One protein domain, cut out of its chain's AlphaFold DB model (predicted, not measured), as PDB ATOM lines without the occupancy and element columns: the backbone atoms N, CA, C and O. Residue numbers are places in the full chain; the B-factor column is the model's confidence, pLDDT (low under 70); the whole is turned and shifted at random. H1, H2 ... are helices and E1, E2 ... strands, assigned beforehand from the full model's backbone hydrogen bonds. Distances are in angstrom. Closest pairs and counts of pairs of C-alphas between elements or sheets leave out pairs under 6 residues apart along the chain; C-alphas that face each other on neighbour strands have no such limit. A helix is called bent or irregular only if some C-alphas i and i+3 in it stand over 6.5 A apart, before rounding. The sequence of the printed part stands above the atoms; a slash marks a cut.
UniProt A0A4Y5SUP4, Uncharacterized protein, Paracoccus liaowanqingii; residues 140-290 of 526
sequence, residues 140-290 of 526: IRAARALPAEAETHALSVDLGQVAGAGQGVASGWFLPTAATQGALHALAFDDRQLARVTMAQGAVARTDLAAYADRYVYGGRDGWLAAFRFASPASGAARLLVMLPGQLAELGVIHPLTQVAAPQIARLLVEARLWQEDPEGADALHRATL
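AT A GLANCE: This is residues 140 to 290 of the 526 residues of an uncharacterized protein of Paracoccus liaowanqingii (UniProt A0A4Y5SUP4). One eight-stranded sheet is folded back on itself like part of a flattened barrel: the leaf E7, E6 and E3 faces the leaf E5, E2, E1 and E8, with the bent strand E4 as the hinge. A helical hairpin, H2 and H3, packs on the outside of the fold, mainly over E5, E2 and E4, and the short H1 grazes the sheet. The printed part has 151 residues with eight named strands and three named helices, in the order E1 E2 E3 E4 H1 E5 E6 E7 E8 H2 H3; the class is mixed, helices and strands. The sheet, mixed and strongly twisted, runs E7, E6, E3, E4, E5, E2, E1, E8. The whole is compact, with a radius of gyration of the C-alphas of 15.0 A, and flat, spanning 43 by 39 by 21 A.

HOW THE PARTS SIT: Start at residue 140 and read on to residues 149 to 150, which pair antiparallel with residues 153 to 154 of E1, residues 153 to 163. E1 and E2, residues 167 to 176, form an antiparallel hairpin; look at N 161 and O 169, 2.9 A apart. E3, residues 185 to 189, and E4, residues 194 to 204, form the next hairpin, with N 195 and O 188 at 2.8 A. E4 bends by 61 degrees at residue 201, and its pairing is staggered: residues 194 to 197 pair with E3, and residues 197 to 204 with E5, residues 223 to 229. N 200 and O 225 are 2.8 A apart across E4 and E5, which are antiparallel, and N 226 and O 170 are 2.8 A apart across the antiparallel E5 and E2. H1, residues 207 to 212, only grazes the sheet. E6, residues 239 to 243, is antiparallel to E3, with N 241 and O 187 at 2.8 A. E6 and E7, residues 253 to 256, form a hairpin, with N 255 and O 240 at 2.8 A. E7 runs on into E8, residues 258 to 260, at 41 degrees; E8 is parallel to E1, with N 258 and O 160 at 2.9 A. Between the leaves, the closest C-alphas of E1 and E7 are those of Val 157 and His 255, 7.1 A apart. H2, residues 262 to 275, is on the sheet at a height of 8.9 A, over E5, E2 and, only just, E1, on which 3 of its C-alphas fall; its closest C-alpha pair with E2 is Ile 265 and Val 169, 6.6 A. H3, residues 279 to 287, is on the sheet at a height of 9.0 A; the closest C-alphas of H3 and E5 are those of Leu 285 and Ala 227, 5.3 A apart. H2, with residues 269 to 273 alone, touches H3 at a shallow tilt of 14 degrees, opposite ways; the closest C-alphas are those of Arg 273 and Ala 282, 5.1 A apart. In H2 and H3 every O i to N i+4 pair is within hydrogen-bond range; H1 has 0 of 2, but 2 of 3 O i to N i+3 pairs.

IN THESE COORDINATES: Find C-alpha 153 at (-44.190, -36.346, -57.989); from there E1 runs 30.1 A. E2 spans 28.5 A, E3 13.6 A, E4 26.1 A and E5 21.1 A. H1 spans 10.4 A and is irregular, C-alphas 208 and 211 being 7.2 A apart. E6 spans 12.9 A, E7 10.3 A and E8 6.4 A. H2 begins at C-alpha 262, (-25.594, -51.215, -35.089), and spans 20.2 A. H3 spans 12.2 A and ends at C-alpha 287, (-25.925, -36.147, -34.473).

THE WHOLE: Look for the two C-alphas farthest apart at Asp 214 and Ser 232, 44.1 A. The printed part has no cut, and no link is long. Its mean pLDDT is 92.0, and no printed residue is under 70.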
ATOM      1  N   ILE A 140     -51.985 -41.387 -38.192       94.69
ATOM      2  CA  ILE A 140     -51.044 -41.652 -39.298       94.69
ATOM      3  C   ILE A 140     -51.410 -42.963 -40.010       94.69
ATOM      4  O   ILE A 140     -51.453 -43.008 -41.233       94.69
ATOM      5  N   ARG A 141     -51.718 -44.036 -39.273       91.88
ATOM      6  CA  ARG A 141     -52.075 -45.339 -39.869       91.88
ATOM      7  C   ARG A 141     -53.436 -45.353 -40.554       91.88
ATOM      8  O   ARG A 141     -53.626 -46.128 -41.484       91.88
ATOM      9  N   ALA A 142     -54.376 -44.552 -40.061       91.44
ATOM     10  CA  ALA A 142     -55.713 -44.434 -40.634       91.44
ATOM     11  C   ALA A 142     -55.756 -43.501 -41.858       91.44
ATOM     12  O   ALA A 142     -56.673 -43.600 -42.672       91.44
ATOM     13  N   ALA A 143     -54.783 -42.596 -41.986       90.81
ATOM     14  CA  ALA A 143     -54.706 -41.647 -43.084       90.81
ATOM     15  C   ALA A 143     -54.373 -42.323 -44.423       90.81
ATOM     16  O   ALA A 143     -53.663 -43.327 -44.500       90.81
ATOM     17  N   ARG A 144     -54.856 -41.718 -45.512       89.25
ATOM     18  CA  ARG A 144     -54.511 -42.138 -46.870       89.25
ATOM     19  C   ARG A 144     -53.050 -41.786 -47.162       89.25
ATOM     20  O   ARG A 144     -52.688 -40.610 -47.180       89.25
ATOM     21  N   ALA A 145     -52.234 -42.808 -47.409       90.75
ATOM     22  CA  ALA A 145     -50.868 -42.632 -47.886       90.75
ATOM     23  C   ALA A 145     -50.852 -42.238 -49.372       90.75
ATOM     24  O   ALA A 145     -51.679 -42.709 -50.161       90.75
ATOM     25  N   LEU A 146     -49.880 -41.408 -49.739       92.88
ATOM     26  CA  LEU A 146     -49.562 -41.111 -51.129       92.88
ATOM     27  C   LEU A 146     -48.857 -42.319 -51.769       92.88
ATOM     28  O   LEU A 146     -48.060 -42.988 -51.099       92.88
ATOM     29  N   PRO A 147     -49.130 -42.618 -53.051       93.81
ATOM     30  CA  PRO A 147     -48.298 -43.550 -53.803       93.81
ATOM     31  C   PRO A 147     -46.886 -42.974 -53.969       93.81
ATOM     32  O   PRO A 147     -46.690 -41.769 -53.885       93.81
ATOM     33  N   ALA A 148     -45.904 -43.836 -54.228       92.62
ATOM     34  CA  ALA A 148     -44.525 -43.412 -54.471       92.62
ATOM     35  C   ALA A 148     -44.372 -42.584 -55.767       92.62
ATOM     36  O   ALA A 148     -43.537 -41.688 -55.841       92.62
ATOM     37  N   GLU A 149     -45.197 -42.863 -56.777       94.12
ATOM     38  CA  GLU A 149     -45.230 -42.133 -58.044       94.12
ATOM     39  C   GLU A 149     -46.664 -41.691 -58.352       94.12
ATOM     40  O   GLU A 149     -47.615 -42.471 -58.251       94.12
ATOM     41  N   ALA A 150     -46.812 -40.426 -58.737       92.44
ATOM     42  CA  ALA A 150     -48.051 -39.822 -59.200       92.44
ATOM     43  C   ALA A 150     -47.752 -38.735 -60.242       92.44
ATOM     44  O   ALA A 150     -46.606 -38.363 -60.477       92.44
ATOM     45  N   GLU A 151     -48.786 -38.145 -60.833       90.38
ATOM     46  CA  GLU A 151     -48.618 -37.021 -61.767       90.38
ATOM     47  C   GLU A 151     -47.910 -35.816 -61.132       90.38
ATOM     48  O   GLU A 151     -47.279 -35.035 -61.831       90.38
ATOM     49  N   THR A 152     -47.984 -35.666 -59.807       89.62
ATOM     50  CA  THR A 152     -47.410 -34.523 -59.085       89.62
ATOM     51  C   THR A 152     -45.998 -34.761 -58.559       89.62
ATOM     52  O   THR A 152     -45.366 -33.793 -58.130       89.62
ATOM     53  N   HIS A 153     -45.501 -36.002 -58.544       93.81
ATOM     54  CA  HIS A 153     -44.190 -36.346 -57.989       93.81
ATOM     55  C   HIS A 153     -43.740 -37.771 -58.338       93.81
ATOM     56  O   HIS A 153     -44.563 -38.646 -58.600       93.81
ATOM     57  N   ALA A 154     -42.442 -38.026 -58.200       95.00
ATOM     58  CA  ALA A 154     -41.892 -39.362 -58.016       95.00
ATOM     59  C   ALA A 154     -40.932 -39.363 -56.818       95.00
ATOM     60  O   ALA A 154     -40.070 -38.495 -56.698       95.00
ATOM     61  N   LEU A 155     -41.097 -40.319 -55.910       96.06
ATOM     62  CA  LEU A 155     -40.285 -40.491 -54.712       96.06
ATOM     63  C   LEU A 155     -39.904 -41.963 -54.580       96.06
ATOM     64  O   LEU A 155     -40.766 -42.837 -54.639       96.06
ATOM     65  N   SER A 156     -38.636 -42.232 -54.290       96.06
ATOM     66  CA  SER A 156     -38.189 -43.556 -53.858       96.06
ATOM     67  C   SER A 156     -37.484 -43.474 -52.519       96.06
ATOM     68  O   SER A 156     -36.812 -42.488 -52.212       96.06
ATOM     69  N   VAL A 157     -37.603 -44.558 -51.760       96.62
ATOM     70  CA  VAL A 157     -36.738 -44.871 -50.628       96.62
ATOM     71  C   VAL A 157     -35.922 -46.084 -51.054       96.62
ATOM     72  O   VAL A 157     -36.441 -47.197 -51.111       96.62
ATOM     73  N   ASP A 158     -34.659 -45.848 -51.397       94.81
ATOM     74  CA  ASP A 158     -33.751 -46.889 -51.886       94.81
ATOM     75  C   ASP A 158     -33.226 -47.739 -50.720       94.81
ATOM     76  O   ASP A 158     -32.980 -48.936 -50.862       94.81
ATOM     77  N   LEU A 159     -33.090 -47.118 -49.543       95.75
ATOM     78  CA  LEU A 159     -32.649 -47.764 -48.315       95.75
ATOM     79  C   LEU A 159     -33.388 -47.181 -47.113       95.75
ATOM     80  O   LEU A 159     -33.449 -45.965 -46.952       95.75
ATOM     81  N   GLY A 160     -33.867 -48.042 -46.219       97.19
ATOM     82  CA  GLY A 160     -34.411 -47.645 -44.923       97.19
ATOM     83  C   GLY A 160     -34.070 -48.680 -43.857       97.19
ATOM     84  O   GLY A 160     -34.538 -49.819 -43.930       97.19
ATOM     85  N   GLN A 161     -33.249 -48.304 -42.877       97.75
ATOM     86  CA  GLN A 161     -32.724 -49.217 -41.860       97.75
ATOM     87  C   GLN A 161     -32.794 -48.643 -40.443       97.75
ATOM     88  O   GLN A 161     -32.714 -47.432 -40.238       97.75
ATOM     89  N   VAL A 162     -32.919 -49.534 -39.458       96.88
ATOM     90  CA  VAL A 162     -32.938 -49.196 -38.029       96.88
ATOM     91  C   VAL A 162     -32.205 -50.257 -37.199       96.88
ATOM     92  O   VAL A 162     -32.356 -51.456 -37.428       96.88
ATOM     93  N   ALA A 163     -31.398 -49.836 -36.228       94.19
ATOM     94  CA  ALA A 163     -30.729 -50.711 -35.272       94.19
ATOM     95  C   ALA A 163     -31.595 -50.993 -34.038       94.19
ATOM     96  O   ALA A 163     -32.534 -50.263 -33.723       94.19
ATOM     97  N   GLY A 164     -31.246 -52.046 -33.290       88.12
ATOM     98  CA  GLY A 164     -31.977 -52.450 -32.082       88.12
ATOM     99  C   GLY A 164     -32.069 -51.371 -30.995       88.12
ATOM    100  O   GLY A 164     -33.074 -51.314 -30.296       88.12
ATOM    101  N   ALA A 165     -31.074 -50.487 -30.883       86.56
ATOM    102  CA  ALA A 165     -31.092 -49.369 -29.936       86.56
ATOM    103  C   ALA A 165     -31.843 -48.123 -30.459       86.56
ATOM    104  O   ALA A 165     -32.000 -47.151 -29.726       86.56
ATOM    105  N   GLY A 166     -32.373 -48.168 -31.688       91.81
ATOM    106  CA  GLY A 166     -33.247 -47.133 -32.245       91.81
ATOM    107  C   GLY A 166     -32.571 -46.131 -33.182       91.81
ATOM    108  O   GLY A 166     -33.275 -45.271 -33.709       91.81
ATOM    109  N   GLN A 167     -31.258 -46.228 -33.426       94.56
ATOM    110  CA  GLN A 167     -30.580 -45.446 -34.468       94.56
ATOM    111  C   GLN A 167     -31.068 -45.887 -35.846       94.56
ATOM    112  O   GLN A 167     -31.144 -47.087 -36.110       94.56
ATOM    113  N   GLY A 168     -31.346 -44.954 -36.745       96.56
ATOM    114  CA  GLY A 168     -31.760 -45.294 -38.097       96.56
ATOM    115  C   GLY A 168     -31.222 -44.350 -39.152       96.56
ATOM    116  O   GLY A 168     -30.901 -43.192 -38.885       96.56
ATOM    117  N   VAL A 169     -31.128 -44.889 -40.362       97.44
ATOM    118  CA  VAL A 169     -30.687 -44.183 -41.562       97.44
ATOM    119  C   VAL A 169     -31.576 -44.561 -42.732       97.44
ATOM    120  O   VAL A 169     -32.070 -45.688 -42.828       97.44
ATOM    121  N   ALA A 170     -31.779 -43.615 -43.636       97.31
ATOM    122  CA  ALA A 170     -32.479 -43.850 -44.882       97.31
ATOM    123  C   ALA A 170     -31.854 -43.039 -46.017       97.31
ATOM    124  O   ALA A 170     -31.199 -42.022 -45.793       97.31
ATOM    125  N   SER A 171     -32.064 -43.490 -47.244       96.31
ATOM    126  CA  SER A 171     -31.675 -42.764 -48.446       96.31
ATOM    127  C   SER A 171     -32.671 -43.019 -49.563       96.31
ATOM    128  O   SER A 171     -33.397 -44.019 -49.553       96.31
ATOM    129  N   GLY A 172     -32.695 -42.120 -50.530       96.19
ATOM    130  CA  GLY A 172     -33.563 -42.239 -51.684       96.19
ATOM    131  C   GLY A 172     -33.423 -41.043 -52.599       96.19
ATOM    132  O   GLY A 172     -32.393 -40.368 -52.606       96.19
ATOM    133  N   TRP A 173     -34.464 -40.776 -53.374       96.38
ATOM    134  CA  TRP A 173     -34.504 -39.654 -54.306       96.38
ATOM    135  C   TRP A 173     -35.915 -39.111 -54.463       96.38
ATOM    136  O   TRP A 173     -36.890 -39.803 -54.161       96.38
ATOM    137  N   PHE A 174     -36.016 -37.862 -54.906       96.00
ATOM    138  CA  PHE A 174     -37.279 -37.164 -55.096       96.00
ATOM    139  C   PHE A 174     -37.240 -36.267 -56.324       96.00
ATOM    140  O   PHE A 174     -36.392 -35.388 -56.426       96.00
ATOM    141  N   LEU A 175     -38.201 -36.470 -57.218       95.38
ATOM    142  CA  LEU A 175     -38.426 -35.651 -58.398       95.38
ATOM    143  C   LEU A 175     -39.785 -34.948 -58.259       95.38
ATOM    144  O   LEU A 175     -40.835 -35.594 -58.380       95.38
ATOM    145  N   PRO A 176     -39.801 -33.639 -57.968       93.69
ATOM    146  CA  PRO A 176     -41.035 -32.878 -57.869       93.69
ATOM    147  C   PRO A 176     -41.572 -32.483 -59.249       93.69
ATOM    148  O   PRO A 176     -40.870 -32.486 -60.258       93.69
ATOM    149  N   THR A 177     -42.823 -32.041 -59.285       91.75
ATOM    150  CA  THR A 177     -43.320 -31.150 -60.347       91.75
ATOM    151  C   THR A 177     -43.258 -29.705 -59.864       91.75
ATOM    152  O   THR A 177     -43.011 -29.459 -58.686       91.75
ATOM    153  N   ALA A 178     -43.561 -28.727 -60.723       85.75
ATOM    154  CA  ALA A 178     -43.661 -27.321 -60.312       85.75
ATOM    155  C   ALA A 178     -44.600 -27.096 -59.103       85.75
ATOM    156  O   ALA A 178     -44.371 -26.189 -58.309       85.75
ATOM    157  N   ALA A 179     -45.629 -27.937 -58.930       81.56
ATOM    158  CA  ALA A 179     -46.592 -27.835 -57.831       81.56
ATOM    159  C   ALA A 179     -46.084 -28.397 -56.487       81.56
ATOM    160  O   ALA A 179     -46.675 -28.113 -55.448       81.56
ATOM    161  N   THR A 180     -45.023 -29.208 -56.496       85.62
ATOM    162  CA  THR A 180     -44.487 -29.913 -55.316       85.62
ATOM    163  C   THR A 180     -43.005 -29.616 -55.080       85.62
ATOM    164  O   THR A 180     -42.339 -30.334 -54.336       85.62
ATOM    165  N   GLN A 181     -42.477 -28.551 -55.691       86.94
ATOM    166  CA  GLN A 181     -41.129 -28.066 -55.407       86.94
ATOM    167  C   GLN A 181     -41.016 -27.603 -53.951       86.94
ATOM    168  O   GLN A 181     -41.892 -26.913 -53.429       86.94
ATOM    169  N   GLY A 182     -39.914 -27.967 -53.298       87.75
ATOM    170  CA  GLY A 182     -39.614 -27.577 -51.924       87.75
ATOM    171  C   GLY A 182     -38.883 -28.673 -51.158       87.75
ATOM    172  O   GLY A 182     -38.524 -29.707 -51.719       87.75
ATOM    173  N   ALA A 183     -38.689 -28.438 -49.862       89.06
ATOM    174  CA  ALA A 183     -38.006 -29.373 -48.982       89.06
ATOM    175  C   ALA A 183     -38.922 -30.531 -48.551       89.06
ATOM    176  O   ALA A 183     -40.030 -30.327 -48.055       89.06
ATOM    177  N   LEU A 184     -38.432 -31.761 -48.687       93.94
ATOM    178  CA  LEU A 184     -39.001 -32.916 -48.003       93.94
ATOM    179  C   LEU A 184     -38.873 -32.776 -46.487       93.94
ATOM    180  O   LEU A 184     -37.873 -32.282 -45.966       93.94
ATOM    181  N   HIS A 185     -39.866 -33.315 -45.791       95.25
ATOM    182  CA  HIS A 185     -39.828 -33.507 -44.348       95.25
ATOM    183  C   HIS A 185     -40.104 -34.968 -44.039       95.25
ATOM    184  O   HIS A 185     -40.890 -35.603 -44.740       95.25
ATOM    185  N   ALA A 186     -39.501 -35.501 -42.982       97.38
ATOM    186  CA  ALA A 186     -39.729 -36.884 -42.606       97.38
ATOM    187  C   ALA A 186     -39.864 -37.084 -41.097       97.38
ATOM    188  O   ALA A 186     -39.323 -36.334 -40.283       97.38
ATOM    189  N   LEU A 187     -40.598 -38.134 -40.749       97.88
ATOM    190  CA  LEU A 187     -40.726 -38.664 -39.397       97.88
ATOM    191  C   LEU A 187     -40.515 -40.173 -39.447       97.88
ATOM    192  O   LEU A 187     -40.996 -40.841 -40.361       97.88
ATOM    193  N   ALA A 188     -39.840 -40.721 -38.449       97.88
ATOM    194  CA  ALA A 188     -39.817 -42.154 -38.212       97.88
ATOM    195  C   ALA A 188     -40.813 -42.472 -37.095       97.88
ATOM    196  O   ALA A 188     -40.976 -41.692 -36.158       97.88
ATOM    197  N   PHE A 189     -41.510 -43.597 -37.185       97.00
ATOM    198  CA  PHE A 189     -42.466 -44.004 -36.158       97.00
ATOM    199  C   PHE A 189     -42.531 -45.522 -36.023       97.00
ATOM    200  O   PHE A 189     -42.310 -46.257 -36.988       97.00
ATOM    201  N   ASP A 190     -42.853 -45.993 -34.822       94.44
ATOM    202  CA  ASP A 190     -43.177 -47.394 -34.545       94.44
ATOM    203  C   ASP A 190     -44.634 -47.519 -34.039       94.44
ATOM    204  O   ASP A 190     -45.534 -46.819 -34.515       94.44
ATOM    205  N   ASP A 191     -44.920 -48.462 -33.140       89.06
ATOM    206  CA  ASP A 191     -46.235 -48.612 -32.504       89.06
ATOM    207  C   ASP A 191     -46.483 -47.640 -31.330       89.06
ATOM    208  O   ASP A 191     -47.621 -47.527 -30.874       89.06
ATOM    209  N   ARG A 192     -45.452 -46.975 -30.798       90.50
ATOM    210  CA  ARG A 192     -45.500 -46.252 -29.514       90.50
ATOM    211  C   ARG A 192     -44.881 -44.859 -29.520       90.50
ATOM    212  O   ARG A 192     -45.224 -44.073 -28.641       90.50
ATOM    213  N   GLN A 193     -43.983 -44.562 -30.447       93.31
ATOM    214  CA  GLN A 193     -43.204 -43.326 -30.472       93.31
ATOM    215  C   GLN A 193     -43.011 -42.808 -31.898       93.31
ATOM    216  O   GLN A 193     -43.075 -43.556 -32.879       93.31
ATOM    217  N   LEU A 194     -42.745 -41.506 -31.982       94.88
ATOM    218  CA  LEU A 194     -42.258 -40.833 -33.177       94.88
ATOM    219  C   LEU A 194     -40.844 -40.314 -32.924       94.88
ATOM    220  O   LEU A 194     -40.482 -39.975 -31.798       94.88
ATOM    221  N   ALA A 195     -40.067 -40.231 -33.991       95.31
ATOM    222  CA  ALA A 195     -38.756 -39.622 -34.016       95.31
ATOM    223  C   ALA A 195     -38.676 -38.635 -35.176       95.31
ATOM    224  O   ALA A 195     -39.123 -38.910 -36.297       95.31
ATOM    225  N   ARG A 196     -38.071 -37.483 -34.898       95.81
ATOM    226  CA  ARG A 196     -37.705 -36.516 -35.926       95.81
ATOM    227  C   ARG A 196     -36.644 -37.127 -36.838       95.81
ATOM    228  O   ARG A 196     -35.723 -37.779 -36.351       95.81
ATOM    229  N   VAL A 197     -36.764 -36.885 -38.140       97.56
ATOM    230  CA  VAL A 197     -35.767 -37.305 -39.128       97.56
ATOM    231  C   VAL A 197     -35.044 -36.080 -39.663       97.56
ATOM    232  O   VAL A 197     -35.661 -35.179 -40.230       97.56
ATOM    233  N   THR A 198     -33.725 -36.065 -39.502       96.12
ATOM    234  CA  THR A 198     -32.854 -35.081 -40.142       96.12
ATOM    235  C   THR A 198     -32.597 -35.538 -41.570       96.12
ATOM    236  O   THR A 198     -32.202 -36.682 -41.783       96.12
ATOM    237  N   MET A 199     -32.832 -34.661 -42.547       94.44
ATOM    238  CA  MET A 199     -32.643 -34.958 -43.968       94.44
ATOM    239  C   MET A 199     -31.621 -34.009 -44.591       94.44
ATOM    240  O   MET A 199     -31.699 -32.800 -44.398       94.44
ATOM    241  N   ALA A 200     -30.729 -34.559 -45.406       93.19
ATOM    242  CA  ALA A 200     -29.850 -33.824 -46.301       93.19
ATOM    243  C   ALA A 200     -30.301 -34.072 -47.745       93.19
ATOM    244  O   ALA A 200     -30.105 -35.153 -48.305       93.19
ATOM    245  N   GLN A 201     -30.971 -33.079 -48.323       91.06
ATOM    246  CA  GLN A 201     -31.517 -33.138 -49.681       91.06
ATOM    247  C   GLN A 201     -30.484 -32.649 -50.694       91.06
ATOM    248  O   GLN A 201     -29.688 -31.765 -50.395       91.06
ATOM    249  N   GLY A 202     -30.471 -33.250 -51.883       88.94
ATOM    250  CA  GLY A 202     -29.435 -33.000 -52.888       88.94
ATOM    251  C   GLY A 202     -28.042 -33.491 -52.498       88.94
ATOM    252  O   GLY A 202     -27.039 -33.096 -53.100       88.94
ATOM    253  N   ALA A 203     -27.979 -34.380 -51.504       86.31
ATOM    254  CA  ALA A 203     -26.744 -34.975 -51.018       86.31
ATOM    255  C   ALA A 203     -26.137 -35.958 -52.028       86.31
ATOM    256  O   ALA A 203     -24.923 -36.112 -52.058       86.31
ATOM    257  N   VAL A 204     -26.960 -36.601 -52.866       88.00
ATOM    258  CA  VAL A 204     -26.510 -37.651 -53.793       88.00
ATOM    259  C   VAL A 204     -26.869 -37.284 -55.231       88.00
ATOM    260  O   VAL A 204     -28.022 -36.970 -55.541       88.00
ATOM    261  N   ALA A 205     -25.873 -37.337 -56.120       90.25
ATOM    262  CA  ALA A 205     -26.072 -37.156 -57.553       90.25
ATOM    263  C   ALA A 205     -26.822 -38.353 -58.154       90.25
ATOM    264  O   ALA A 205     -26.522 -39.504 -57.845       90.25
ATOM    265  N   ARG A 206     -27.791 -38.080 -59.031       91.88
ATOM    266  CA  ARG A 206     -28.685 -39.085 -59.622       91.88
ATOM    267  C   ARG A 206     -28.787 -38.925 -61.129       91.88
ATOM    268  O   ARG A 206     -29.821 -38.570 -61.688       91.88
ATOM    269  N   THR A 207     -27.673 -39.155 -61.816       92.25
ATOM    270  CA  THR A 207     -27.608 -39.088 -63.286       92.25
ATOM    271  C   THR A 207     -28.480 -40.139 -63.968       92.25
ATOM    272  O   THR A 207     -28.947 -39.928 -65.082       92.25
ATOM    273  N   ASP A 208     -28.736 -41.252 -63.284       93.25
ATOM    274  CA  ASP A 208     -29.643 -42.317 -63.711       93.25
ATOM    275  C   ASP A 208     -31.102 -41.848 -63.862       93.25
ATOM    276  O   ASP A 208     -31.849 -42.426 -64.649       93.25
ATOM    277  N   LEU A 209     -31.498 -40.772 -63.174       94.00
ATOM    278  CA  LEU A 209     -32.862 -40.238 -63.214       94.00
ATOM    279  C   LEU A 209     -33.124 -39.272 -64.379       94.00
ATOM    280  O   LEU A 209     -34.260 -38.835 -64.556       94.00
ATOM    281  N   ALA A 210     -32.126 -38.966 -65.213       93.31
ATOM    282  CA  ALA A 210     -32.275 -38.021 -66.325       93.31
ATOM    283  C   ALA A 210     -33.392 -38.411 -67.316       93.31
ATOM    284  O   ALA A 210     -33.989 -37.543 -67.951       93.31
ATOM    285  N   ALA A 211     -33.717 -39.704 -67.420       91.25
ATOM    286  CA  ALA A 211     -34.804 -40.203 -68.261       91.25
ATOM    287  C   ALA A 211     -36.207 -39.743 -67.813       91.25
ATOM    288  O   ALA A 211     -37.135 -39.820 -68.606       91.25
ATOM    289  N   TYR A 212     -36.360 -39.261 -66.574       90.12
ATOM    290  CA  TYR A 212     -37.625 -38.776 -66.008       90.12
ATOM    291  C   TYR A 212     -37.837 -37.260 -66.178       90.12
ATOM    292  O   TYR A 212     -38.857 -36.723 -65.736       90.12
ATOM    293  N   ALA A 213     -36.876 -36.554 -66.790       91.38
ATOM    294  CA  ALA A 213     -36.871 -35.093 -66.903       91.38
ATOM    295  C   ALA A 213     -37.979 -34.523 -67.813       91.38
ATOM    296  O   ALA A 213     -38.224 -33.320 -67.810       91.38
ATOM    297  N   ASP A 214     -38.641 -35.367 -68.607       91.81
ATOM    298  CA  ASP A 214     -39.802 -34.996 -69.420       91.81
ATOM    299  C   ASP A 214     -41.086 -34.844 -68.585       91.81
ATOM    300  O   ASP A 214     -41.975 -34.071 -68.944       91.81
ATOM    301  N   ARG A 215     -41.176 -35.566 -67.462       91.75
ATOM    302  CA  ARG A 215     -42.343 -35.603 -66.569       91.75
ATOM    303  C   ARG A 215     -42.148 -34.800 -65.289       91.75
ATOM    304  O   ARG A 215     -43.115 -34.257 -64.759       91.75
ATOM    305  N   TYR A 216     -40.919 -34.734 -64.790       94.50
ATOM    306  CA  TYR A 216     -40.600 -34.124 -63.505       94.50
ATOM    307  C   TYR A 216     -39.437 -33.145 -63.613       94.50
ATOM    308  O   TYR A 216     -38.657 -33.152 -64.562       94.50
ATOM    309  N   VAL A 217     -39.312 -32.294 -62.600       92.81
ATOM    310  CA  VAL A 217     -38.190 -31.374 -62.470       92.81
ATOM    311  C   VAL A 217     -36.975 -32.177 -62.023       92.81
ATOM    312  O   VAL A 217     -36.940 -32.686 -60.907       92.81
ATOM    313  N   TYR A 218     -35.996 -32.280 -62.916       93.00
ATOM    314  CA  TYR A 218     -34.741 -32.986 -62.696       93.00
ATOM    315  C   TYR A 218     -33.604 -31.992 -62.433       93.00
ATOM    316  O   TYR A 218     -33.326 -31.134 -63.275       93.00
ATOM    317  N   GLY A 219     -32.958 -32.098 -61.269       87.62
ATOM    318  CA  GLY A 219     -31.856 -31.226 -60.859       87.62
ATOM    319  C   GLY A 219     -30.466 -31.857 -60.972       87.62
ATOM    320  O   GLY A 219     -29.467 -31.162 -60.792       87.62
ATOM    321  N   GLY A 220     -30.362 -33.166 -61.215       88.62
ATOM    322  CA  GLY A 220     -29.092 -33.907 -61.235       88.62
ATOM    323  C   GLY A 220     -28.573 -34.295 -59.851       88.62
ATOM    324  O   GLY A 220     -27.833 -35.271 -59.717       88.62
ATOM    325  N   ARG A 221     -29.018 -33.586 -58.812       90.06
ATOM    326  CA  ARG A 221     -28.797 -33.879 -57.391       90.06
ATOM    327  C   ARG A 221     -30.142 -34.059 -56.701       90.06
ATOM    328  O   ARG A 221     -30.525 -33.284 -55.838       90.06
ATOM    329  N   ASP A 222     -30.873 -35.072 -57.133       93.25
ATOM    330  CA  ASP A 222     -32.232 -35.342 -56.649       93.25
ATOM    331  C   ASP A 222     -32.253 -36.389 -55.519       93.25
ATOM    332  O   ASP A 222     -33.310 -36.737 -54.990       93.25
ATOM    333  N   GLY A 223     -31.080 -36.910 -55.137       94.31
ATOM    334  CA  GLY A 223     -30.920 -37.868 -54.052       94.31
ATOM    335  C   GLY A 223     -30.859 -37.211 -52.672       94.31
ATOM    336  O   GLY A 223     -30.302 -36.124 -52.500       94.31
ATOM    337  N   TRP A 224     -31.400 -37.892 -51.668       94.81
ATOM    338  CA  TRP A 224     -31.413 -37.454 -50.276       94.81
ATOM    339  C   TRP A 224     -30.880 -38.538 -49.337       94.81
ATOM    340  O   TRP A 224     -30.993 -39.737 -49.596       94.81
ATOM    341  N   LEU A 225     -30.317 -38.085 -48.219       95.56
ATOM    342  CA  LEU A 225     -29.880 -38.903 -47.092       95.56
ATOM    343  C   LEU A 225     -30.648 -38.478 -45.846       95.56
ATOM    344  O   LEU A 225     -31.022 -37.314 -45.711       95.56
ATOM    345  N   ALA A 226     -30.891 -39.410 -44.937       96.62
ATOM    346  CA  ALA A 226     -31.663 -39.162 -43.737       96.62
ATOM    347  C   ALA A 226     -31.148 -39.983 -42.558       96.62
ATOM    348  O   ALA A 226     -30.705 -41.120 -42.724       96.62
ATOM    349  N   ALA A 227     -31.245 -39.413 -41.364       97.50
ATOM    350  CA  ALA A 227     -30.831 -40.043 -40.122       97.50
ATOM    351  C   ALA A 227     -31.764 -39.644 -38.975       97.50
ATOM    352  O   ALA A 227     -32.342 -38.554 -38.973       97.50
ATOM    353  N   PHE A 228     -31.944 -40.550 -38.020       96.88
ATOM    354  CA  PHE A 228     -32.819 -40.344 -36.872       96.88
ATOM    355  C   PHE A 228     -32.462 -41.277 -35.715       96.88
ATOM    356  O   PHE A 228     -31.722 -42.255 -35.867       96.88
ATOM    357  N   ARG A 229     -33.071 -41.006 -34.562       94.75
ATOM    358  CA  ARG A 229     -33.017 -41.873 -33.395       94.75
ATOM    359  C   ARG A 229     -34.368 -41.932 -32.690       94.75
ATOM    360  O   ARG A 229     -34.959 -40.902 -32.379       94.75
ATOM    361  N   PHE A 230     -34.825 -43.142 -32.382       93.44
ATOM    362  CA  PHE A 230     -35.928 -43.356 -31.446       93.44
ATOM    363  C   PHE A 230     -35.493 -43.152 -29.987       93.44
ATOM    364  O   PHE A 230     -34.387 -43.522 -29.600       93.44
ATOM    365  N   ALA A 231     -36.389 -42.613 -29.154       88.25
ATOM    366  CA  ALA A 231     -36.112 -42.371 -27.734       88.25
ATOM    367  C   ALA A 231     -35.887 -43.672 -26.941       88.25
ATOM    368  O   ALA A 231     -35.171 -43.688 -25.944       88.25
ATOM    369  N   SER A 232     -36.490 -44.770 -27.397       87.94
ATOM    370  CA  SER A 232     -36.273 -46.122 -26.877       87.94
ATOM    371  C   SER A 232     -36.152 -47.135 -28.020       87.94
ATOM    372  O   SER A 232     -36.610 -46.833 -29.127       87.94
ATOM    373  N   PRO A 233     -35.608 -48.345 -27.778       89.38
ATOM    374  CA  PRO A 233     -35.681 -49.450 -28.731       89.38
ATOM    375  C   PRO A 233     -37.075 -49.593 -29.351       89.38
ATOM    376  O   PRO A 233     -38.089 -49.497 -28.651       89.38
ATOM    377  N   ALA A 234     -37.124 -49.812 -30.668       88.12
ATOM    378  CA  ALA A 234     -38.385 -49.878 -31.399       88.12
ATOM    379  C   ALA A 234     -39.286 -50.984 -30.822       88.12
ATOM    380  O   ALA A 234     -38.884 -52.141 -30.708       88.12
ATOM    381  N   SER A 235     -40.520 -50.631 -30.457       84.62
ATOM    382  CA  SER A 235     -41.481 -51.559 -29.833       84.62
ATOM    383  C   SER A 235     -42.282 -52.386 -30.849       84.62
ATOM    384  O   SER A 235     -43.234 -53.064 -30.463       84.62
ATOM    385  N   GLY A 236     -41.923 -52.318 -32.134       87.44
ATOM    386  CA  GLY A 236     -42.618 -52.972 -33.238       87.44
ATOM    387  C   GLY A 236     -42.026 -52.599 -34.598       87.44
ATOM    388  O   GLY A 236     -40.882 -52.154 -34.689       87.44
ATOM    389  N   ALA A 237     -42.811 -52.776 -35.663       92.88
ATOM    390  CA  ALA A 237     -42.371 -52.475 -37.024       92.88
ATOM    391  C   ALA A 237     -42.173 -50.964 -37.217       92.88
ATOM    392  O   ALA A 237     -43.144 -50.201 -37.286       92.88
ATOM    393  N   ALA A 238     -40.911 -50.552 -37.330       96.94
ATOM    394  CA  ALA A 238     -40.539 -49.177 -37.607       96.94
ATOM    395  C   ALA A 238     -40.841 -48.810 -39.068       96.94
ATOM    396  O   ALA A 238     -40.692 -49.621 -39.987       96.94
ATOM    397  N   ARG A 239     -41.279 -47.571 -39.285       97.62
ATOM    398  CA  ARG A 239     -41.618 -47.021 -40.599       97.62
ATOM    399  C   ARG A 239     -41.085 -45.600 -40.726       97.62
ATOM    400  O   ARG A 239     -41.021 -44.869 -39.742       97.62
ATOM    401  N   LEU A 240     -40.747 -45.219 -41.949       98.25
ATOM    402  CA  LEU A 240     -40.431 -43.857 -42.349       98.25
ATOM    403  C   LEU A 240     -41.648 -43.254 -43.048       98.25
ATOM    404  O   LEU A 240     -42.201 -43.859 -43.964       98.25
ATOM    405  N   LEU A 241     -42.049 -42.065 -42.626       97.88
ATOM    406  CA  LEU A 241     -43.016 -41.224 -43.311       97.88
ATOM    407  C   LEU A 241     -42.268 -40.074 -43.985       97.88
ATOM    408  O   LEU A 241     -41.659 -39.265 -43.290       97.88
ATOM    409  N   VAL A 242     -42.356 -39.979 -45.310       97.44
ATOM    410  CA  VAL A 242     -41.810 -38.870 -46.103       97.44
ATOM    411  C   VAL A 242     -42.958 -37.994 -46.595       97.44
ATOM    412  O   VAL A 242     -43.840 -38.441 -47.326       97.44
ATOM    413  N   MET A 243     -42.953 -36.731 -46.186       95.56
ATOM    414  CA  MET A 243     -44.027 -35.771 -46.401       95.56
ATOM    415  C   MET A 243     -43.627 -34.754 -47.476       95.56
ATOM    416  O   MET A 243     -42.672 -33.994 -47.307       95.56
ATOM    417  N   LEU A 244     -44.399 -34.676 -48.560       92.88
ATOM    418  CA  LEU A 244     -44.043 -33.907 -49.759       92.88
ATOM    419  C   LEU A 244     -44.460 -32.427 -49.678       92.88
ATOM    420  O   LEU A 244     -45.557 -32.156 -49.193       92.88
ATOM    421  N   PRO A 245     -43.670 -31.468 -50.187       87.94
ATOM    422  CA  PRO A 245     -44.062 -30.059 -50.248       87.94
ATOM    423  C   PRO A 245     -45.427 -29.855 -50.914       87.94
ATOM    424  O   PRO A 245     -45.783 -30.553 -51.863       87.94
ATOM    425  N   GLY A 246     -46.211 -28.904 -50.402       81.19
ATOM    426  CA  GLY A 246     -47.532 -28.560 -50.949       81.19
ATOM    427  C   GLY A 246     -48.637 -29.600 -50.707       81.19
ATOM    428  O   GLY A 246     -49.815 -29.266 -50.810       81.19
ATOM    429  N   GLN A 247     -48.299 -30.831 -50.310       85.50
ATOM    430  CA  GLN A 247     -49.263 -31.877 -49.959       85.50
ATOM    431  C   GLN A 247     -49.629 -31.776 -48.478       85.50
ATOM    432  O   GLN A 247     -49.083 -32.479 -47.627       85.50
ATOM    433  N   LEU A 248     -50.522 -30.839 -48.159       80.88
ATOM    434  CA  LEU A 248     -50.983 -30.627 -46.784       80.88
ATOM    435  C   LEU A 248     -52.223 -31.436 -46.440       80.88
ATOM    436  O   LEU A 248     -52.523 -31.558 -45.272       80.88
ATOM    437  N   ALA A 249     -52.916 -32.015 -47.416       83.25
ATOM    438  CA  ALA A 249     -54.167 -32.735 -47.186       83.25
ATOM    439  C   ALA A 249     -54.039 -34.261 -47.312       83.25
ATOM    440  O   ALA A 249     -55.032 -34.986 -47.253       83.25
ATOM    441  N   GLU A 250     -52.812 -34.739 -47.505       86.25
ATOM    442  CA  GLU A 250     -52.451 -36.149 -47.538       86.25
ATOM    443  C   GLU A 250     -51.178 -36.342 -46.716       86.25
ATOM    444  O   GLU A 250     -50.349 -35.438 -46.611       86.25
ATOM    445  N   LEU A 251     -51.043 -37.523 -46.120       83.81
ATOM    446  CA  LEU A 251     -50.020 -37.788 -45.119       83.81
ATOM    447  C   LEU A 251     -48.598 -37.723 -45.702       83.81
ATOM    448  O   LEU A 251     -47.696 -37.183 -45.070       83.81
ATOM    449  N   GLY A 252     -48.393 -38.301 -46.887       92.75
ATOM    450  CA  GLY A 252     -47.065 -38.587 -47.431       92.75
ATOM    451  C   GLY A 252     -46.906 -40.049 -47.843       92.75
ATOM    452  O   GLY A 252     -47.862 -40.828 -47.807       92.75
ATOM    453  N   VAL A 253     -45.688 -40.416 -48.227       95.75
ATOM    454  CA  VAL A 253     -45.311 -41.785 -48.592       95.75
ATOM    455  C   VAL A 253     -44.773 -42.498 -47.354       95.75
ATOM    456  O   VAL A 253     -43.895 -41.980 -46.664       95.75
ATOM    457  N   ILE A 254     -45.295 -43.692 -47.069       96.50
ATOM    458  CA  ILE A 254     -44.842 -44.528 -45.951       96.50
ATOM    459  C   ILE A 254     -43.968 -45.660 -46.487       96.50
ATOM    460  O   ILE A 254     -44.381 -46.396 -47.381       96.50
ATOM    461  N   HIS A 255     -42.801 -45.851 -45.880       97.19
ATOM    462  CA  HIS A 255     -41.872 -46.928 -46.203       97.19
ATOM    463  C   HIS A 255     -41.523 -47.754 -44.949       97.19
ATOM    464  O   HIS A 255     -41.227 -47.174 -43.902       97.19
ATOM    465  N   PRO A 256     -41.568 -49.099 -44.997       97.00
ATOM    466  CA  PRO A 256     -41.134 -49.936 -43.880       97.00
ATOM    467  C   PRO A 256     -39.612 -49.877 -43.701       97.00
ATOM    468  O   PRO A 256     -38.869 -49.851 -44.673       97.00
ATOM    469  N   LEU A 257     -39.137 -49.893 -42.457       97.94
ATOM    470  CA  LEU A 257     -37.707 -49.908 -42.152       97.94
ATOM    471  C   LEU A 257     -37.234 -51.329 -41.840       97.94
ATOM    472  O   LEU A 257     -37.906 -52.079 -41.132       97.94
ATOM    473  N   THR A 258     -36.050 -51.683 -42.336       97.25
ATOM    474  CA  THR A 258     -35.432 -52.991 -42.088       97.25
ATOM    475  C   THR A 258     -34.569 -52.951 -40.830       97.25
ATOM    476  O   THR A 258     -33.722 -52.069 -40.680       97.25
ATOM    477  N   GLN A 259     -34.742 -53.921 -39.933       95.31
ATOM    478  CA  GLN A 259     -33.912 -54.020 -38.736       95.31
ATOM    479  C   GLN A 259     -32.530 -54.599 -39.069       95.31
ATOM    480  O   GLN A 259     -32.428 -55.647 -39.704       95.31
ATOM    481  N   VAL A 260     -31.469 -53.935 -38.608       95.00
ATOM    482  CA  VAL A 260     -30.069 -54.335 -38.820       95.00
ATOM    483  C   VAL A 260     -29.251 -54.221 -37.530       95.00
ATOM    484  O   VAL A 260     -29.721 -53.716 -36.510       95.00
ATOM    485  N   ALA A 261     -28.009 -54.706 -37.548       90.12
ATOM    486  CA  ALA A 261     -27.079 -54.517 -36.437       90.12
ATOM    487  C   ALA A 261     -26.505 -53.086 -36.426       90.12
ATOM    488  O   ALA A 261     -26.325 -52.479 -37.480       90.12
ATOM    489  N   ALA A 262     -26.153 -52.565 -35.245       90.12
ATOM    490  CA  ALA A 262     -25.594 -51.215 -35.089       90.12
ATOM    491  C   ALA A 262     -24.355 -50.914 -35.969       90.12
ATOM    492  O   ALA A 262     -24.318 -49.826 -36.546       90.12
ATOM    493  N   PRO A 263     -23.397 -51.849 -36.185       90.62
ATOM    494  CA  PRO A 263     -22.277 -51.609 -37.100       90.62
ATOM    495  C   PRO A 263     -22.707 -51.287 -38.534       90.62
ATOM    496  O   PRO A 263     -22.040 -50.515 -39.216       90.62
ATOM    497  N   GLN A 264     -23.841 -51.825 -38.996       92.75
ATOM    498  CA  GLN A 264     -24.354 -51.516 -40.329       92.75
ATOM    499  C   GLN A 264     -24.825 -50.057 -40.424       92.75
ATOM    500  O   GLN A 264     -24.554 -49.398 -41.424       92.75
ATOM    501  N   ILE A 265     -25.479 -49.534 -39.381       94.50
ATOM    502  CA  ILE A 265     -25.887 -48.121 -39.323       94.50
ATOM    503  C   ILE A 265     -24.657 -47.211 -39.295       94.50
ATOM    504  O   ILE A 265     -24.581 -46.258 -40.065       94.50
ATOM    505  N   ALA A 266     -23.671 -47.535 -38.452       93.50
ATOM    506  CA  ALA A 266     -22.428 -46.775 -38.358       93.50
ATOM    507  C   ALA A 266     -21.686 -46.735 -39.703       93.50
ATOM    508  O   ALA A 266     -21.269 -45.667 -40.146       93.50
ATOM    509  N   ARG A 267     -21.590 -47.877 -40.396       93.06
ATOM    510  CA  ARG A 267     -21.002 -47.954 -41.738       93.06
ATOM    511  C   ARG A 267     -21.718 -47.028 -42.722       93.06
ATOM    512  O   ARG A 267     -21.057 -46.281 -43.431       93.06
ATOM    513  N   LEU A 268     -23.051 -47.049 -42.747       92.12
ATOM    514  CA  LEU A 268     -23.838 -46.205 -43.651       92.12
ATOM    515  C   LEU A 268     -23.683 -44.711 -43.350       92.12
ATOM    516  O   LEU A 268     -23.682 -43.913 -44.280       92.12
ATOM    517  N   LEU A 269     -23.521 -44.321 -42.083       93.00
ATOM    518  CA  LEU A 269     -23.218 -42.934 -41.711       93.00
ATOM    519  C   LEU A 269     -21.819 -42.509 -42.165       93.00
ATOM    520  O   LEU A 269     -21.647 -41.390 -42.647       93.00
ATOM    521  N   VAL A 270     -20.827 -43.395 -42.039       91.12
ATOM    522  CA  VAL A 270     -19.469 -43.144 -42.541       91.12
ATOM    523  C   VAL A 270     -19.479 -43.003 -44.061       91.12
ATOM    524  O   VAL A 270     -18.941 -42.028 -44.576       91.12
ATOM    525  N   GLU A 271     -20.144 -43.915 -44.772       88.62
ATOM    526  CA  GLU A 271     -20.332 -43.813 -46.221       88.62
ATOM    527  C   GLU A 271     -21.038 -42.493 -46.570       88.62
ATOM    528  O   GLU A 271     -20.514 -41.714 -47.360       88.62
ATOM    529  N   ALA A 272     -22.173 -42.181 -45.934       86.19
ATOM    530  CA  ALA A 272     -22.926 -40.939 -46.140       86.19
ATOM    531  C   ALA A 272     -22.064 -39.680 -45.970       86.19
ATOM    532  O   ALA A 272     -22.172 -38.755 -46.775       86.19
ATOM    533  N   ARG A 273     -21.182 -39.654 -44.966       87.06
ATOM    534  CA  ARG A 273     -20.236 -38.555 -44.745       87.06
ATOM    535  C   ARG A 273     -19.257 -38.385 -45.908       87.06
ATOM    536  O   ARG A 273     -18.910 -37.256 -46.221       87.06
ATOM    537  N   LEU A 274     -18.825 -39.473 -46.545       83.31
ATOM    538  CA  LEU A 274     -17.943 -39.419 -47.718       83.31
ATOM    539  C   LEU A 274     -18.672 -38.931 -48.977       83.31
ATOM    540  O   LEU A 274     -18.053 -38.314 -49.839       83.31
ATOM    541  N   TRP A 275     -19.978 -39.198 -49.087       78.38
ATOM    542  CA  TRP A 275     -20.810 -38.716 -50.195       78.38
ATOM    543  C   TRP A 275     -21.203 -37.241 -50.061       78.38
ATOM    544  O   TRP A 275     -21.552 -36.613 -51.060       78.38
ATOM    545  N   GLN A 276     -21.171 -36.680 -48.850       79.75
ATOM    546  CA  GLN A 276     -21.520 -35.283 -48.621       79.75
ATOM    547  C   GLN A 276     -20.339 -34.340 -48.828       79.75
ATOM    548  O   GLN A 276     -19.285 -34.472 -48.216       79.75
ATOM    549  N   GLU A 277     -20.566 -33.326 -49.661       80.00
ATOM    550  CA  GLU A 277     -19.618 -32.228 -49.869       80.00
ATOM    551  C   GLU A 277     -19.602 -31.244 -48.690       80.00
ATOM    552  O   GLU A 277     -18.581 -30.602 -48.452       80.00
ATOM    553  N   ASP A 278     -20.715 -31.133 -47.956       83.81
ATOM    554  CA  ASP A 278     -20.872 -30.256 -46.796       83.81
ATOM    555  C   ASP A 278     -20.594 -31.012 -45.477       83.81
ATOM    556  O   ASP A 278     -21.380 -31.886 -45.091       83.81
ATOM    557  N   PRO A 279     -19.508 -30.681 -44.750       84.31
ATOM    558  CA  PRO A 279     -19.193 -31.309 -43.470       84.31
ATOM    559  C   PRO A 279     -20.250 -31.065 -42.385       84.31
ATOM    560  O   PRO A 279     -20.460 -31.946 -41.549       84.31
ATOM    561  N   GLU A 280     -20.921 -29.907 -42.388       87.25
ATOM    562  CA  GLU A 280     -21.919 -29.568 -41.365       87.25
ATOM    563  C   GLU A 280     -23.175 -30.427 -41.517       87.25
ATOM    564  O   GLU A 280     -23.688 -30.962 -40.528       87.25
ATOM    565  N   GLY A 281     -23.628 -30.630 -42.758       87.62
ATOM    566  CA  GLY A 281     -24.692 -31.575 -43.087       87.62
ATOM    567  C   GLY A 281     -24.377 -33.002 -42.629       87.62
ATOM    568  O   GLY A 281     -25.256 -33.696 -42.104       87.62
ATOM    569  N   ALA A 282     -23.118 -33.432 -42.752       88.19
ATOM    570  CA  ALA A 282     -22.723 -34.786 -42.385       88.19
ATOM    571  C   ALA A 282     -22.697 -34.960 -40.862       88.19
ATOM    572  O   ALA A 282     -23.191 -35.962 -40.334       88.19
ATOM    573  N   ASP A 283     -22.187 -33.956 -40.146       92.00
ATOM    574  CA  ASP A 283     -22.225 -33.908 -38.686       92.00
ATOM    575  C   ASP A 283     -23.670 -33.810 -38.166       92.00
ATOM    576  O   ASP A 283     -23.999 -34.414 -37.145       92.00
ATOM    577  N   ALA A 284     -24.570 -33.111 -38.866       91.94
ATOM    578  CA  ALA A 284     -25.993 -33.063 -38.527       91.94
ATOM    579  C   ALA A 284     -26.684 -34.431 -38.682       91.94
ATOM    580  O   ALA A 284     -27.464 -34.824 -37.810       91.94
ATOM    581  N   LEU A 285     -26.382 -35.187 -39.747       93.88
ATOM    582  CA  LEU A 285     -26.885 -36.557 -39.907       93.88
ATOM    583  C   LEU A 285     -26.358 -37.489 -38.813       93.88
ATOM    584  O   LEU A 285     -27.128 -38.263 -38.247       93.88
ATOM    585  N   HIS A 286     -25.067 -37.407 -38.481       94.31
ATOM    586  CA  HIS A 286     -24.497 -38.223 -37.407       94.31
ATOM    587  C   HIS A 286     -25.175 -37.892 -36.076       94.31
ATOM    588  O   HIS A 286     -25.717 -38.798 -35.440       94.31
ATOM    589  N   ARG A 287     -25.246 -36.610 -35.697       93.31
ATOM    590  CA  ARG A 287     -25.925 -36.147 -34.473       93.31
ATOM    591  C   ARG A 287     -27.364 -36.627 -34.365       93.31
ATOM    592  O   ARG A 287     -27.788 -37.027 -33.286       93.31
ATOM    593  N   ALA A 288     -28.087 -36.692 -35.481       93.38
ATOM    594  CA  ALA A 288     -29.457 -37.194 -35.505       93.38
ATOM    595  C   ALA A 288     -29.599 -38.660 -35.046       93.38
ATOM    596  O   ALA A 288     -30.702 -39.077 -34.700       93.38
ATOM    597  N   THR A 289     -28.511 -39.440 -35.026       94.06
ATOM    598  CA  THR A 289     -28.485 -40.827 -34.518       94.06
ATOM    599  C   THR A 289     -28.017 -40.958 -33.064       94.06
ATOM    600  O   THR A 289     -28.077 -42.052 -32.490       94.06
ATOM    601  N   LEU A 290     -27.561 -39.861 -32.455       90.31
ATOM    602  CA  LEU A 290     -27.029 -39.824 -31.095       90.31
ATOM    603  C   LEU A 290     -28.142 -39.537 -30.084       90.31
ATOM    604  O   LEU A 290     -29.206 -39.013 -30.417       90.31
TER     605      LEU A 290